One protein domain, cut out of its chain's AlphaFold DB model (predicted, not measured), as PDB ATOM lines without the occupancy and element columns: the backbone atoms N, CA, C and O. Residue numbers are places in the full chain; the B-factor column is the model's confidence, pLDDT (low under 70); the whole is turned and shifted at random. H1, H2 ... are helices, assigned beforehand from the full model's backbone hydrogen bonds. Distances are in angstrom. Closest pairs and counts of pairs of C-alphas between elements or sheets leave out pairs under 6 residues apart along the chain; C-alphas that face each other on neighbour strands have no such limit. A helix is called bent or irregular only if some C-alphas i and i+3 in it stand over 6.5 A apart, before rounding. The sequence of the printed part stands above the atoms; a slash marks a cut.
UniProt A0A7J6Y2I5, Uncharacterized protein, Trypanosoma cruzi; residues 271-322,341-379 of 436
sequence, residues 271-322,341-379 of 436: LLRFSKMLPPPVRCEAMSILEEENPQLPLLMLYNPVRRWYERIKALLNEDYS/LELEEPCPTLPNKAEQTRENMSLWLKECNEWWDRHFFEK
ATOM      1  N   LEU A 271      67.335 -58.803  21.366       47.19
ATOM      2  CA  LEU A 271      67.877 -58.994  20.017       47.19
ATOM      3  C   LEU A 271      67.004 -58.306  18.956       47.19
ATOM      4  O   LEU A 271      65.821 -58.629  18.833       47.19
ATOM      5  N   LEU A 272      67.581 -57.442  18.109       50.66
ATOM      6  CA  LEU A 272      66.858 -56.905  16.943       50.66
ATOM      7  C   LEU A 272      66.543 -58.026  15.948       50.66
ATOM      8  O   LEU A 272      67.418 -58.576  15.285       50.66
ATOM      9  N   ARG A 273      65.255 -58.332  15.784       48.97
ATOM     10  CA  ARG A 273      64.756 -59.431  14.937       48.97
ATOM     11  C   ARG A 273      64.709 -59.103  13.433       48.97
ATOM     12  O   ARG A 273      63.937 -59.719  12.698       48.97
ATOM     13  N   PHE A 274      65.498 -58.143  12.948       52.41
ATOM     14  CA  PHE A 274      65.405 -57.655  11.568       52.41
ATOM     15  C   PHE A 274      66.612 -58.068  10.719       52.41
ATOM     16  O   PHE A 274      67.762 -57.828  11.072       52.41
ATOM     17  N   SER A 275      66.351 -58.641   9.539       50.22
ATOM     18  CA  SER A 275      67.385 -58.953   8.537       50.22
ATOM     19  C   SER A 275      67.952 -57.708   7.840       50.22
ATOM     20  O   SER A 275      69.001 -57.787   7.204       50.22
ATOM     21  N   LYS A 276      67.258 -56.568   7.957       57.41
ATOM     22  CA  LYS A 276      67.639 -55.250   7.440       57.41
ATOM     23  C   LYS A 276      67.224 -54.187   8.451       57.41
ATOM     24  O   LYS A 276      66.053 -54.151   8.826       57.41
ATOM     25  N   MET A 277      68.150 -53.324   8.854       66.19
ATOM     26  CA  MET A 277      67.862 -52.193   9.732       66.19
ATOM     27  C   MET A 277      67.947 -50.875   8.972       66.19
ATOM     28  O   MET A 277      68.714 -50.757   8.019       66.19
ATOM     29  N   LEU A 278      67.155 -49.887   9.389       70.44
ATOM     30  CA  LEU A 278      67.233 -48.536   8.840       70.44
ATOM     31  C   LEU A 278      68.613 -47.936   9.157       70.44
ATOM     32  O   LEU A 278      68.991 -47.971  10.329       70.44
ATOM     33  N   PRO A 279      69.351 -47.401   8.168       78.50
ATOM     34  CA  PRO A 279      70.595 -46.685   8.429       78.50
ATOM     35  C   PRO A 279      70.344 -45.412   9.242       78.50
ATOM     36  O   PRO A 279      69.218 -44.895   9.225       78.50
ATOM     37  N   PRO A 280      71.381 -44.889   9.917       83.62
ATOM     38  CA  PRO A 280      71.370 -43.529  10.432       83.62
ATOM     39  C   PRO A 280      70.905 -42.549   9.338       83.62
ATOM     40  O   PRO A 280      71.343 -42.663   8.189       83.62
ATOM     41  N   PRO A 281      70.002 -41.601   9.652       77.50
ATOM     42  CA  PRO A 281      69.418 -40.700   8.657       77.50
ATOM     43  C   PRO A 281      70.431 -39.701   8.095       77.50
ATOM     44  O   PRO A 281      70.234 -39.192   6.994       77.50
ATOM     45  N   VAL A 282      71.499 -39.425   8.844       78.69
ATOM     46  CA  VAL A 282      72.611 -38.584   8.413       78.69
ATOM     47  C   VAL A 282      73.903 -39.325   8.720       78.69
ATOM     48  O   VAL A 282      74.068 -39.863   9.813       78.69
ATOM     49  N   ARG A 283      74.790 -39.387   7.728       79.12
ATOM     50  CA  ARG A 283      76.122 -39.977   7.857       79.12
ATOM     51  C   ARG A 283      77.079 -38.980   8.527       79.12
ATOM     52  O   ARG A 283      76.834 -37.777   8.503       79.12
ATOM     53  N   CYS A 284      78.159 -39.474   9.122       80.12
ATOM     54  CA  CYS A 284      79.092 -38.657   9.901       80.12
ATOM     55  C   CYS A 284      79.799 -37.637   8.997       80.12
ATOM     56  O   CYS A 284      79.954 -36.482   9.370       80.12
ATOM     57  N   GLU A 285      80.129 -38.048   7.774       80.44
ATOM     58  CA  GLU A 285      80.755 -37.232   6.733       80.44
ATOM     59  C   GLU A 285      79.835 -36.104   6.249       80.44
ATOM     60  O   GLU A 285      80.291 -35.030   5.876       80.44
ATOM     61  N   ALA A 286      78.519 -36.331   6.259       79.75
ATOM     62  CA  ALA A 286      77.547 -35.295   5.924       79.75
ATOM     63  C   ALA A 286      77.333 -34.325   7.096       79.75
ATOM     64  O   ALA A 286      77.111 -33.138   6.875       79.75
ATOM     65  N   MET A 287      77.424 -34.812   8.338       82.38
ATOM     66  CA  MET A 287      77.349 -33.954   9.520       82.38
ATOM     67  C   MET A 287      78.550 -33.021   9.642       82.38
ATOM     68  O   MET A 287      78.346 -31.860   9.978       82.38
ATOM     69  N   SER A 288      79.764 -33.478   9.317       78.12
ATOM     70  CA  SER A 288      80.951 -32.613   9.355       78.12
ATOM     71  C   SER A 288      80.837 -31.440   8.379       78.12
ATOM     72  O   SER A 288      81.132 -30.312   8.753       78.12
ATOM     73  N   ILE A 289      80.307 -31.669   7.172       82.69
ATOM     74  CA  ILE A 289      80.070 -30.596   6.190       82.69
ATOM     75  C   ILE A 289      79.053 -29.580   6.729       82.69
ATOM     76  O   ILE A 289      79.268 -28.377   6.638       82.69
ATOM     77  N   LEU A 290      77.962 -30.046   7.343       81.00
ATOM     78  CA  LEU A 290      76.942 -29.158   7.916       81.00
ATOM     79  C   LEU A 290      77.463 -28.352   9.115       81.00
ATOM     80  O   LEU A 290      77.041 -27.214   9.322       81.00
ATOM     81  N   GLU A 291      78.364 -28.934   9.906       82.06
ATOM     82  CA  GLU A 291      79.037 -28.239  11.005       82.06
ATOM     83  C   GLU A 291      80.008 -27.166  10.507       82.06
ATOM     84  O   GLU A 291      80.062 -26.086  11.099       82.06
ATOM     85  N   GLU A 292      80.735 -27.443   9.421       82.62
ATOM     86  CA  GLU A 292      81.649 -26.497   8.773       82.62
ATOM     87  C   GLU A 292      80.900 -25.345   8.093       82.62
ATOM     88  O   GLU A 292      81.265 -24.183   8.272       82.62
ATOM     89  N   GLU A 293      79.830 -25.642   7.349       84.31
ATOM     90  CA  GLU A 293      79.047 -24.632   6.629       84.31
ATOM     91  C   GLU A 293      78.308 -23.681   7.576       84.31
ATOM     92  O   GLU A 293      78.131 -22.503   7.266       84.31
ATOM     93  N   ASN A 294      77.849 -24.180   8.728       81.31
ATOM     94  CA  ASN A 294      77.007 -23.422   9.647       81.31
ATOM     95  C   ASN A 294      77.370 -23.709  11.116       81.31
ATOM     96  O   ASN A 294      76.611 -24.366  11.841       81.31
ATOM     97  N   PRO A 295      78.483 -23.150  11.623       75.69
ATOM     98  CA  PRO A 295      78.977 -23.447  12.966       75.69
ATOM     99  C   PRO A 295      78.053 -22.954  14.087       75.69
ATOM    100  O   PRO A 295      78.153 -23.463  15.203       75.69
ATOM    101  N   GLN A 296      77.160 -22.000  13.792       76.94
ATOM    102  CA  GLN A 296      76.184 -21.431  14.730       76.94
ATOM    103  C   GLN A 296      74.916 -22.281  14.896       76.94
ATOM    104  O   GLN A 296      74.087 -21.977  15.757       76.94
ATOM    105  N   LEU A 297      74.729 -23.328  14.081       78.19
ATOM    106  CA  LEU A 297      73.559 -24.194  14.204       78.19
ATOM    107  C   LEU A 297      73.520 -24.845  15.593       78.19
ATOM    108  O   LEU A 297      74.516 -25.435  16.025       78.19
ATOM    109  N   PRO A 298      72.364 -24.815  16.281       78.25
ATOM    110  CA  PRO A 298      72.219 -25.505  17.549       78.25
ATOM    111  C   PRO A 298      72.520 -26.997  17.392       78.25
ATOM    112  O   PRO A 298      71.942 -27.674  16.538       78.25
ATOM    113  N   LEU A 299      73.357 -27.533  18.282       76.81
ATOM    114  CA  LEU A 299      73.706 -28.957  18.347       76.81
ATOM    115  C   LEU A 299      72.455 -29.856  18.362       76.81
ATOM    116  O   LEU A 299      72.404 -30.898  17.710       76.81
ATOM    117  N   LEU A 300      71.396 -29.406  19.042       75.69
ATOM    118  CA  LEU A 300      70.114 -30.101  19.068       75.69
ATOM    119  C   LEU A 300      69.490 -30.231  17.675       75.69
ATOM    120  O   LEU A 300      68.918 -31.273  17.387       75.69
ATOM    121  N   MET A 301      69.571 -29.206  16.822       77.94
ATOM    122  CA  MET A 301      69.028 -29.255  15.459       77.94
ATOM    123  C   MET A 301      69.850 -30.178  14.565       77.94
ATOM    124  O   MET A 301      69.273 -30.972  13.825       77.94
ATOM    125  N   LEU A 302      71.176 -30.110  14.697       80.62
ATOM    126  CA  LEU A 302      72.135 -30.924  13.954       80.62
ATOM    127  C   LEU A 302      71.942 -32.426  14.229       80.62
ATOM    128  O   LEU A 302      71.796 -33.216  13.300       80.62
ATOM    129  N   TYR A 303      71.844 -32.824  15.500       85.31
ATOM    130  CA  TYR A 303      71.828 -34.240  15.887       85.31
ATOM    131  C   TYR A 303      70.433 -34.815  16.196       85.31
ATOM    132  O   TYR A 303      70.304 -36.026  16.404       85.31
ATOM    133  N   ASN A 304      69.358 -34.008  16.189       85.25
ATOM    134  CA  ASN A 304      67.983 -34.486  16.440       85.25
ATOM    135  C   ASN A 304      67.581 -35.692  15.577       85.25
ATOM    136  O   ASN A 304      67.010 -36.646  16.114       85.25
ATOM    137  N   PRO A 305      67.833 -35.682  14.250       84.12
ATOM    138  CA  PRO A 305      67.415 -36.783  13.389       84.12
ATOM    139  C   PRO A 305      68.061 -38.108  13.804       84.12
ATOM    140  O   PRO A 305      67.376 -39.127  13.902       84.12
ATOM    141  N   VAL A 306      69.358 -38.074  14.114       84.75
ATOM    142  CA  VAL A 306      70.134 -39.236  14.562       84.75
ATOM    143  C   VAL A 306      69.647 -39.699  15.933       84.75
ATOM    144  O   VAL A 306      69.408 -40.888  16.133       84.75
ATOM    145  N   ARG A 307      69.398 -38.769  16.860       85.25
ATOM    146  CA  ARG A 307      68.857 -39.092  18.185       85.25
ATOM    147  C   ARG A 307      67.500 -39.792  18.097       85.25
ATOM    148  O   ARG A 307      67.302 -40.819  18.734       85.25
ATOM    149  N   ARG A 308      66.578 -39.301  17.264       82.25
ATOM    150  CA  ARG A 308      65.269 -39.950  17.042       82.25
ATOM    151  C   ARG A 308      65.406 -41.348  16.447       82.25
ATOM    152  O   ARG A 308      64.639 -42.244  16.793       82.25
ATOM    153  N   TRP A 309      66.363 -41.534  15.541       85.38
ATOM    154  CA  TRP A 309      66.683 -42.847  14.990       85.38
ATOM    155  C   TRP A 309      67.214 -43.801  16.070       85.38
ATOM    156  O   TRP A 309      66.739 -44.932  16.165       85.38
ATOM    157  N   TYR A 310      68.114 -43.325  16.931       85.38
ATOM    158  CA  TYR A 310      68.663 -44.095  18.044       85.38
ATOM    159  C   TYR A 310      67.581 -44.529  19.045       85.38
ATOM    160  O   TYR A 310      67.484 -45.713  19.369       85.38
ATOM    161  N   GLU A 311      66.704 -43.612  19.465       82.38
ATOM    162  CA  GLU A 311      65.577 -43.937  20.355       82.38
ATOM    163  C   GLU A 311      64.650 -44.990  19.735       82.38
ATOM    164  O   GLU A 311      64.190 -45.916  20.404       82.38
ATOM    165  N   ARG A 312      64.425 -44.908  18.418       72.56
ATOM    166  CA  ARG A 312      63.637 -45.905  17.688       72.56
ATOM    167  C   ARG A 312      64.308 -47.278  17.696       72.56
ATOM    168  O   ARG A 312      63.613 -48.281  17.816       72.56
ATOM    169  N   ILE A 313      65.630 -47.337  17.573       75.56
ATOM    170  CA  ILE A 313      66.390 -48.588  17.679       75.56
ATOM    171  C   ILE A 313      66.302 -49.160  19.089       75.56
ATOM    172  O   ILE A 313      66.031 -50.349  19.231       75.56
ATOM    173  N   LYS A 314      66.459 -48.327  20.120       74.19
ATOM    174  CA  LYS A 314      66.310 -48.745  21.519       74.19
ATOM    175  C   LYS A 314      64.923 -49.310  21.815       74.19
ATOM    176  O   LYS A 314      64.821 -50.376  22.412       74.19
ATOM    177  N   ALA A 315      63.867 -48.652  21.340       66.75
ATOM    178  CA  ALA A 315      62.500 -49.148  21.484       66.75
ATOM    179  C   ALA A 315      62.290 -50.499  20.774       66.75
ATOM    180  O   ALA A 315      61.611 -51.379  21.293       66.75
ATOM    181  N   LEU A 316      62.901 -50.688  19.599       65.31
ATOM    182  CA  LEU A 316      62.849 -51.960  18.872       65.31
ATOM    183  C   LEU A 316      63.686 -53.069  19.530       65.31
ATOM    184  O   LEU A 316      63.345 -54.240  19.376       65.31
ATOM    185  N   LEU A 317      64.771 -52.707  20.222       63.06
ATOM    186  CA  LEU A 317      65.610 -53.621  20.998       63.06
ATOM    187  C   LEU A 317      64.884 -54.091  22.259       63.06
ATOM    188  O   LEU A 317      64.845 -55.284  22.502       63.06
ATOM    189  N   ASN A 318      64.278 -53.188  23.030       57.00
ATOM    190  CA  ASN A 318      63.787 -53.489  24.380       57.00
ATOM    191  C   ASN A 318      62.434 -54.226  24.456       57.00
ATOM    192  O   ASN A 318      61.942 -54.433  25.554       57.00
ATOM    193  N   GLU A 319      61.817 -54.623  23.338       50.22
ATOM    194  CA  GLU A 319      60.465 -55.232  23.277       50.22
ATOM    195  C   GLU A 319      59.334 -54.448  24.000       50.22
ATOM    196  O   GLU A 319      58.188 -54.895  23.999       50.22
ATOM    197  N   ASP A 320      59.586 -53.240  24.518       43.34
ATOM    198  CA  ASP A 320      58.581 -52.377  25.144       43.34
ATOM    199  C   ASP A 320      57.754 -51.628  24.085       43.34
ATOM    200  O   ASP A 320      57.891 -50.429  23.838       43.34
ATOM    201  N   TYR A 321      56.823 -52.353  23.464       44.59
ATOM    202  CA  TYR A 321      55.765 -51.803  22.601       44.59
ATOM    203  C   TYR A 321      54.683 -51.017  23.372       44.59
ATOM    204  O   TYR A 321      53.602 -50.770  22.842       44.59
ATOM    205  N   SER A 322      54.934 -50.613  24.617       38.56
ATOM    206  CA  SER A 322      53.944 -49.957  25.480       38.56
ATOM    207  C   SER A 322      53.818 -48.446  25.243       38.56
ATOM    208  O   SER A 322      52.775 -47.874  25.547       38.56
ATOM    209  N   LEU A 341      69.252 -63.148  14.061       45.44
ATOM    210  CA  LEU A 341      70.510 -62.414  14.084       45.44
ATOM    211  C   LEU A 341      70.638 -61.854  15.490       45.44
ATOM    212  O   LEU A 341      70.067 -60.814  15.805       45.44
ATOM    213  N   GLU A 342      71.292 -62.628  16.350       48.94
ATOM    214  CA  GLU A 342      71.739 -62.109  17.628       48.94
ATOM    215  C   GLU A 342      72.704 -60.958  17.311       48.94
ATOM    216  O   GLU A 342      73.705 -61.167  16.627       48.94
ATOM    217  N   LEU A 343      72.353 -59.724  17.681       53.75
ATOM    218  CA  LEU A 343      73.316 -58.631  17.647       53.75
ATOM    219  C   LEU A 343      74.365 -58.937  18.705       53.75
ATOM    220  O   LEU A 343      74.031 -59.017  19.885       53.75
ATOM    221  N   GLU A 344      75.606 -59.132  18.270       56.34
ATOM    222  CA  GLU A 344      76.732 -59.370  19.174       56.34
ATOM    223  C   GLU A 344      76.974 -58.153  20.077       56.34
ATOM    224  O   GLU A 344      77.283 -58.317  21.255       56.34
ATOM    225  N   GLU A 345      76.742 -56.942  19.553       65.81
ATOM    226  CA  GLU A 345      76.939 -55.677  20.261       65.81
ATOM    227  C   GLU A 345      75.716 -54.750  20.118       65.81
ATOM    228  O   GLU A 345      75.130 -54.649  19.029       65.81
ATOM    229  N   PRO A 346      75.300 -54.052  21.193       73.50
ATOM    230  CA  PRO A 346      74.265 -53.026  21.115       73.50
ATOM    231  C   PRO A 346      74.776 -51.767  20.398       73.50
ATOM    232  O   PRO A 346      75.973 -51.499  20.355       73.50
ATOM    233  N   CYS A 347      73.847 -50.963  19.878       80.62
ATOM    234  CA  CYS A 347      74.171 -49.642  19.336       80.62
ATOM    235  C   CYS A 347      74.821 -48.757  20.423       80.62
ATOM    236  O   CYS A 347      74.299 -48.752  21.548       80.62
ATOM    237  N   PRO A 348      75.892 -47.997  20.112       87.06
ATOM    238  CA  PRO A 348      76.568 -47.103  21.054       87.06
ATOM    239  C   PRO A 348      75.606 -46.189  21.810       87.06
ATOM    240  O   PRO A 348      74.679 -45.608  21.237       87.06
ATOM    241  N   THR A 349      75.803 -46.073  23.124       86.62
ATOM    242  CA  THR A 349      74.871 -45.326  23.972       86.62
ATOM    243  C   THR A 349      75.014 -43.827  23.758       86.62
ATOM    244  O   THR A 349      76.126 -43.318  23.703       86.62
ATOM    245  N   LEU A 350      73.880 -43.128  23.639       88.12
ATOM    246  CA  LEU A 350      73.865 -41.668  23.560       88.12
ATOM    247  C   LEU A 350      74.606 -41.069  24.776       88.12
ATOM    248  O   LEU A 350      74.263 -41.452  25.899       88.12
ATOM    249  N   PRO A 351      75.546 -40.122  24.580       87.12
ATOM    250  CA  PRO A 351      76.241 -39.452  25.675       87.12
ATOM    251  C   PRO A 351      75.274 -38.800  26.666       87.12
ATOM    252  O   PRO A 351      74.186 -38.333  26.293       87.12
ATOM    253  N   ASN A 352      75.682 -38.730  27.934       87.50
ATOM    254  CA  ASN A 352      74.899 -38.063  28.971       87.50
ATOM    255  C   ASN A 352      74.689 -36.589  28.620       87.50
ATOM    256  O   ASN A 352      75.519 -35.984  27.954       87.50
ATOM    257  N   LYS A 353      73.606 -35.972  29.109       83.19
ATOM    258  CA  LYS A 353      73.289 -34.563  28.792       83.19
ATOM    259  C   LYS A 353      74.455 -33.600  29.070       83.19
ATOM    260  O   LYS A 353      74.634 -32.660  28.309       83.19
ATOM    261  N   ALA A 354      75.236 -33.852  30.124       81.44
ATOM    262  CA  ALA A 354      76.411 -33.055  30.486       81.44
ATOM    263  C   ALA A 354      77.598 -33.223  29.515       81.44
ATOM    264  O   ALA A 354      78.443 -32.343  29.415       81.44
ATOM    265  N   GLU A 355      77.644 -34.333  28.781       85.69
ATOM    266  CA  GLU A 355      78.732 -34.724  27.881       85.69
ATOM    267  C   GLU A 355      78.354 -34.545  26.403       85.69
ATOM    268  O   GLU A 355      79.129 -34.912  25.526       85.69
ATOM    269  N   GLN A 356      77.178 -33.986  26.093       85.56
ATOM    270  CA  GLN A 356      76.719 -33.723  24.721       85.56
ATOM    271  C   GLN A 356      77.405 -32.482  24.126       85.56
ATOM    272  O   GLN A 356      76.749 -31.524  23.719       85.56
ATOM    273  N   THR A 357      78.737 -32.497  24.080       87.06
ATOM    274  CA  THR A 357      79.530 -31.523  23.322       87.06
ATOM    275  C   THR A 357      79.522 -31.873  21.833       87.06
ATOM    276  O   THR A 357      79.097 -32.963  21.436       87.06
ATOM    277  N   ARG A 358      79.991 -30.949  20.985       83.50
ATOM    278  CA  ARG A 358      80.078 -31.174  19.534       83.50
ATOM    279  C   ARG A 358      80.972 -32.369  19.211       83.50
ATOM    280  O   ARG A 358      80.577 -33.227  18.430       83.50
ATOM    281  N   GLU A 359      82.130 -32.450  19.853       87.94
ATOM    282  CA  GLU A 359      83.121 -33.508  19.643       87.94
ATOM    283  C   GLU A 359      82.577 -34.874  20.071       87.94
ATOM    284  O   GLU A 359      82.728 -35.866  19.361       87.94
ATOM    285  N   ASN A 360      81.886 -34.927  21.207       89.12
ATOM    286  CA  ASN A 360      81.333 -36.176  21.716       89.12
ATOM    287  C   ASN A 360      80.140 -36.654  20.883       89.12
ATOM    288  O   ASN A 360      79.978 -37.853  20.662       89.12
ATOM    289  N   MET A 361      79.307 -35.733  20.390       89.88
ATOM    290  CA  MET A 361      78.182 -36.078  19.519       89.88
ATOM    291  C   MET A 361      78.635 -36.529  18.130       89.88
ATOM    292  O   MET A 361      78.043 -37.462  17.579       89.88
ATOM    293  N   SER A 362      79.683 -35.914  17.576       88.06
ATOM    294  CA  SER A 362      80.254 -36.329  16.294       88.06
ATOM    295  C   SER A 362      80.929 -37.696  16.405       88.06
ATOM    296  O   SER A 362      80.681 -38.569  15.569       88.06
ATOM    297  N   LEU A 363      81.683 -37.936  17.484       91.38
ATOM    298  CA  LEU A 363      82.264 -39.243  17.787       91.38
ATOM    299  C   LEU A 363      81.178 -40.311  17.962       91.38
ATOM    300  O   LEU A 363      81.238 -41.359  17.323       91.38
ATOM    301  N   TRP A 364      80.141 -40.022  18.748       92.75
ATOM    302  CA  TRP A 364      79.014 -40.934  18.945       92.75
ATOM    303  C   TRP A 364      78.309 -41.288  17.628       92.75
ATOM    304  O   TRP A 364      77.982 -42.452  17.384       92.75
ATOM    305  N   LEU A 365      78.087 -40.307  16.746       89.75
ATOM    306  CA  LEU A 365      77.507 -40.564  15.428       89.75
ATOM    307  C   LEU A 365      78.423 -41.449  14.573       89.75
ATOM    308  O   LEU A 365      77.934 -42.357  13.897       89.75
ATOM    309  N   LYS A 366      79.736 -41.213  14.602       90.81
ATOM    310  CA  LYS A 366      80.710 -42.053  13.902       90.81
ATOM    311  C   LYS A 366      80.630 -43.503  14.379       90.81
ATOM    312  O   LYS A 366      80.463 -44.401  13.556       90.81
ATOM    313  N   GLU A 367      80.645 -43.725  15.690       90.25
ATOM    314  CA  GLU A 367      80.515 -45.059  16.283       90.25
ATOM    315  C   GLU A 367      79.178 -45.723  15.916       90.25
ATOM    316  O   GLU A 367      79.133 -46.916  15.609       90.25
ATOM    317  N   CYS A 368      78.078 -44.961  15.889       87.88
ATOM    318  CA  CYS A 368      76.771 -45.462  15.456       87.88
ATOM    319  C   CYS A 368      76.768 -45.891  13.984       87.88
ATOM    320  O   CYS A 368      76.166 -46.914  13.642       87.88
ATOM    321  N   ASN A 369      77.424 -45.124  13.110       89.00
ATOM    322  CA  ASN A 369      77.558 -45.468  11.698       89.00
ATOM    323  C   ASN A 369      78.387 -46.739  11.516       89.00
ATOM    324  O   ASN A 369      77.942 -47.648  10.820       89.00
ATOM    325  N   GLU A 370      79.540 -46.830  12.182       88.69
ATOM    326  CA  GLU A 370      80.419 -48.001  12.134       88.69
ATOM    327  C   GLU A 370      79.722 -49.251  12.676       88.69
ATOM    328  O   GLU A 370      79.780 -50.319  12.070       88.69
ATOM    329  N   TRP A 371      79.005 -49.129  13.795       87.38
ATOM    330  CA  TRP A 371      78.179 -50.210  14.329       87.38
ATOM    331  C   TRP A 371      77.105 -50.655  13.328       87.38
ATOM    332  O   TRP A 371      76.935 -51.855  13.086       87.38
ATOM    333  N   TRP A 372      76.394 -49.709  12.704       85.69
ATOM    334  CA  TRP A 372      75.376 -50.052  11.714       85.69
ATOM    335  C   TRP A 372      75.993 -50.744  10.493       85.69
ATOM    336  O   TRP A 372      75.458 -51.753  10.023       85.69
ATOM    337  N   ASP A 373      77.136 -50.254  10.011       82.81
ATOM    338  CA  ASP A 373      77.819 -50.844   8.867       82.81
ATOM    339  C   ASP A 373      78.278 -52.281   9.171       82.81
ATOM    340  O   ASP A 373      77.938 -53.202   8.422       82.81
ATOM    341  N   ARG A 374      78.916 -52.513  10.328       80.69
ATOM    342  CA  ARG A 374      79.362 -53.849  10.768       80.69
ATOM    343  C   ARG A 374      78.230 -54.879  10.800       80.69
ATOM    344  O   ARG A 374      78.405 -56.015  10.367       80.69
ATOM    345  N   HIS A 375      77.052 -54.505  11.300       73.06
ATOM    346  CA  HIS A 375      75.971 -55.474  11.518       73.06
ATOM    347  C   HIS A 375      74.972 -55.594  10.356       73.06
ATOM    348  O   HIS A 375      74.289 -56.628  10.234       73.06
ATOM    349  N   PHE A 376      74.857 -54.568   9.503       75.38
ATOM    350  CA  PHE A 376      73.771 -54.471   8.519       75.38
ATOM    351  C   PHE A 376      74.208 -54.147   7.088       75.38
ATOM    352  O   PHE A 376      73.491 -54.558   6.169       75.38
ATOM    353  N   PHE A 377      75.344 -53.479   6.866       65.62
ATOM    354  CA  PHE A 377      75.764 -53.063   5.521       65.62
ATOM    355  C   PHE A 377      76.194 -54.253   4.651       65.62
ATOM    356  O   PHE A 377      75.761 -54.363   3.503       65.62
ATOM    357  N   GLU A 378      76.907 -55.231   5.214       53.62
ATOM    358  CA  GLU A 378      77.403 -56.397   4.461       53.62
ATOM    359  C   GLU A 378      76.353 -57.475   4.137       53.62
ATOM    360  O   GLU A 378      76.621 -58.421   3.396       53.62
ATOM    361  N   LYS A 379      75.098 -57.336   4.588       53.19
ATOM    362  CA  LYS A 379      74.025 -58.280   4.203       53.19
ATOM    363  C   LYS A 379      73.457 -58.023   2.805       53.19
ATOM    364  O   LYS A 379      72.417 -58.585   2.433       53.19
TER     365      LYS A 379
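What this domain is: This is residues 271 to 322 and 341 to 379 of the 436 residues of an uncharacterized protein of Trypanosoma cruzi (UniProt A0A7J6Y2I5). What shape do the atoms make? A short helix, H1, and a longer one, H2, make a loosely joined helical hairpin, and the longest helix, H3, crosses one side of it. What is it built of? The printed part has 91 residues with three named helices in the order H1, H2, H3 and no named strand: all helix. How large is it? It is compact, with a radius of gyration of the C-alphas of 13.8 A, and spans 40 by 31 by 17 A.

How they stand to each other: How do the first two helices stand? H1, residues 284 to 293, and H2, residues 299 to 317, form a hairpin over a tight link, opposite ways at a shallow tilt of 19 degrees. They only just touch, with 3 pairs of C-alphas within 8 A, the closest Met 287 and Leu 302, 7.5 A. Where is H3? H3, residues 358 to 379, touches H1 with residues 362 to 369 alone; the closest C-alphas, Cys 284 and Lys 366, are 5.5 A apart. H2 and H3 only just touch, with 3 pairs within 8 A, the closest C-alphas Leu 299 and Arg 358 at 6.9 A, the same way at a steep tilt of 41 degrees. Are the backbones complete? O i to N i+4 pairs within hydrogen-bond range are 5 of 6 in H1, 13 of 15 in H2 and 16 of 18 in H3.

Where its parts are: Where does H1 begin? C-alpha 284 is at (79.092, -38.657, 9.901). How long are the others, and where does H3 end? H2 is 26.1 A long and irregular, C-alphas 302 and 305 being 7.5 A apart; H3 is 31.7 A long and irregular, C-alphas 375 and 378 being 7.3 A apart. H3 ends at C-alpha 379, (74.025, -58.280, 4.203).

The domain as a whole: Is anything missing? Residues 323 to 340 are not printed, and C-alphas 322 and 341 are 23.7 A apart across the cut. Where is confidence low? The model's pLDDT is under 70 in residues 271 to 277, 315 to 322, 341 to 345 and 377 to 379.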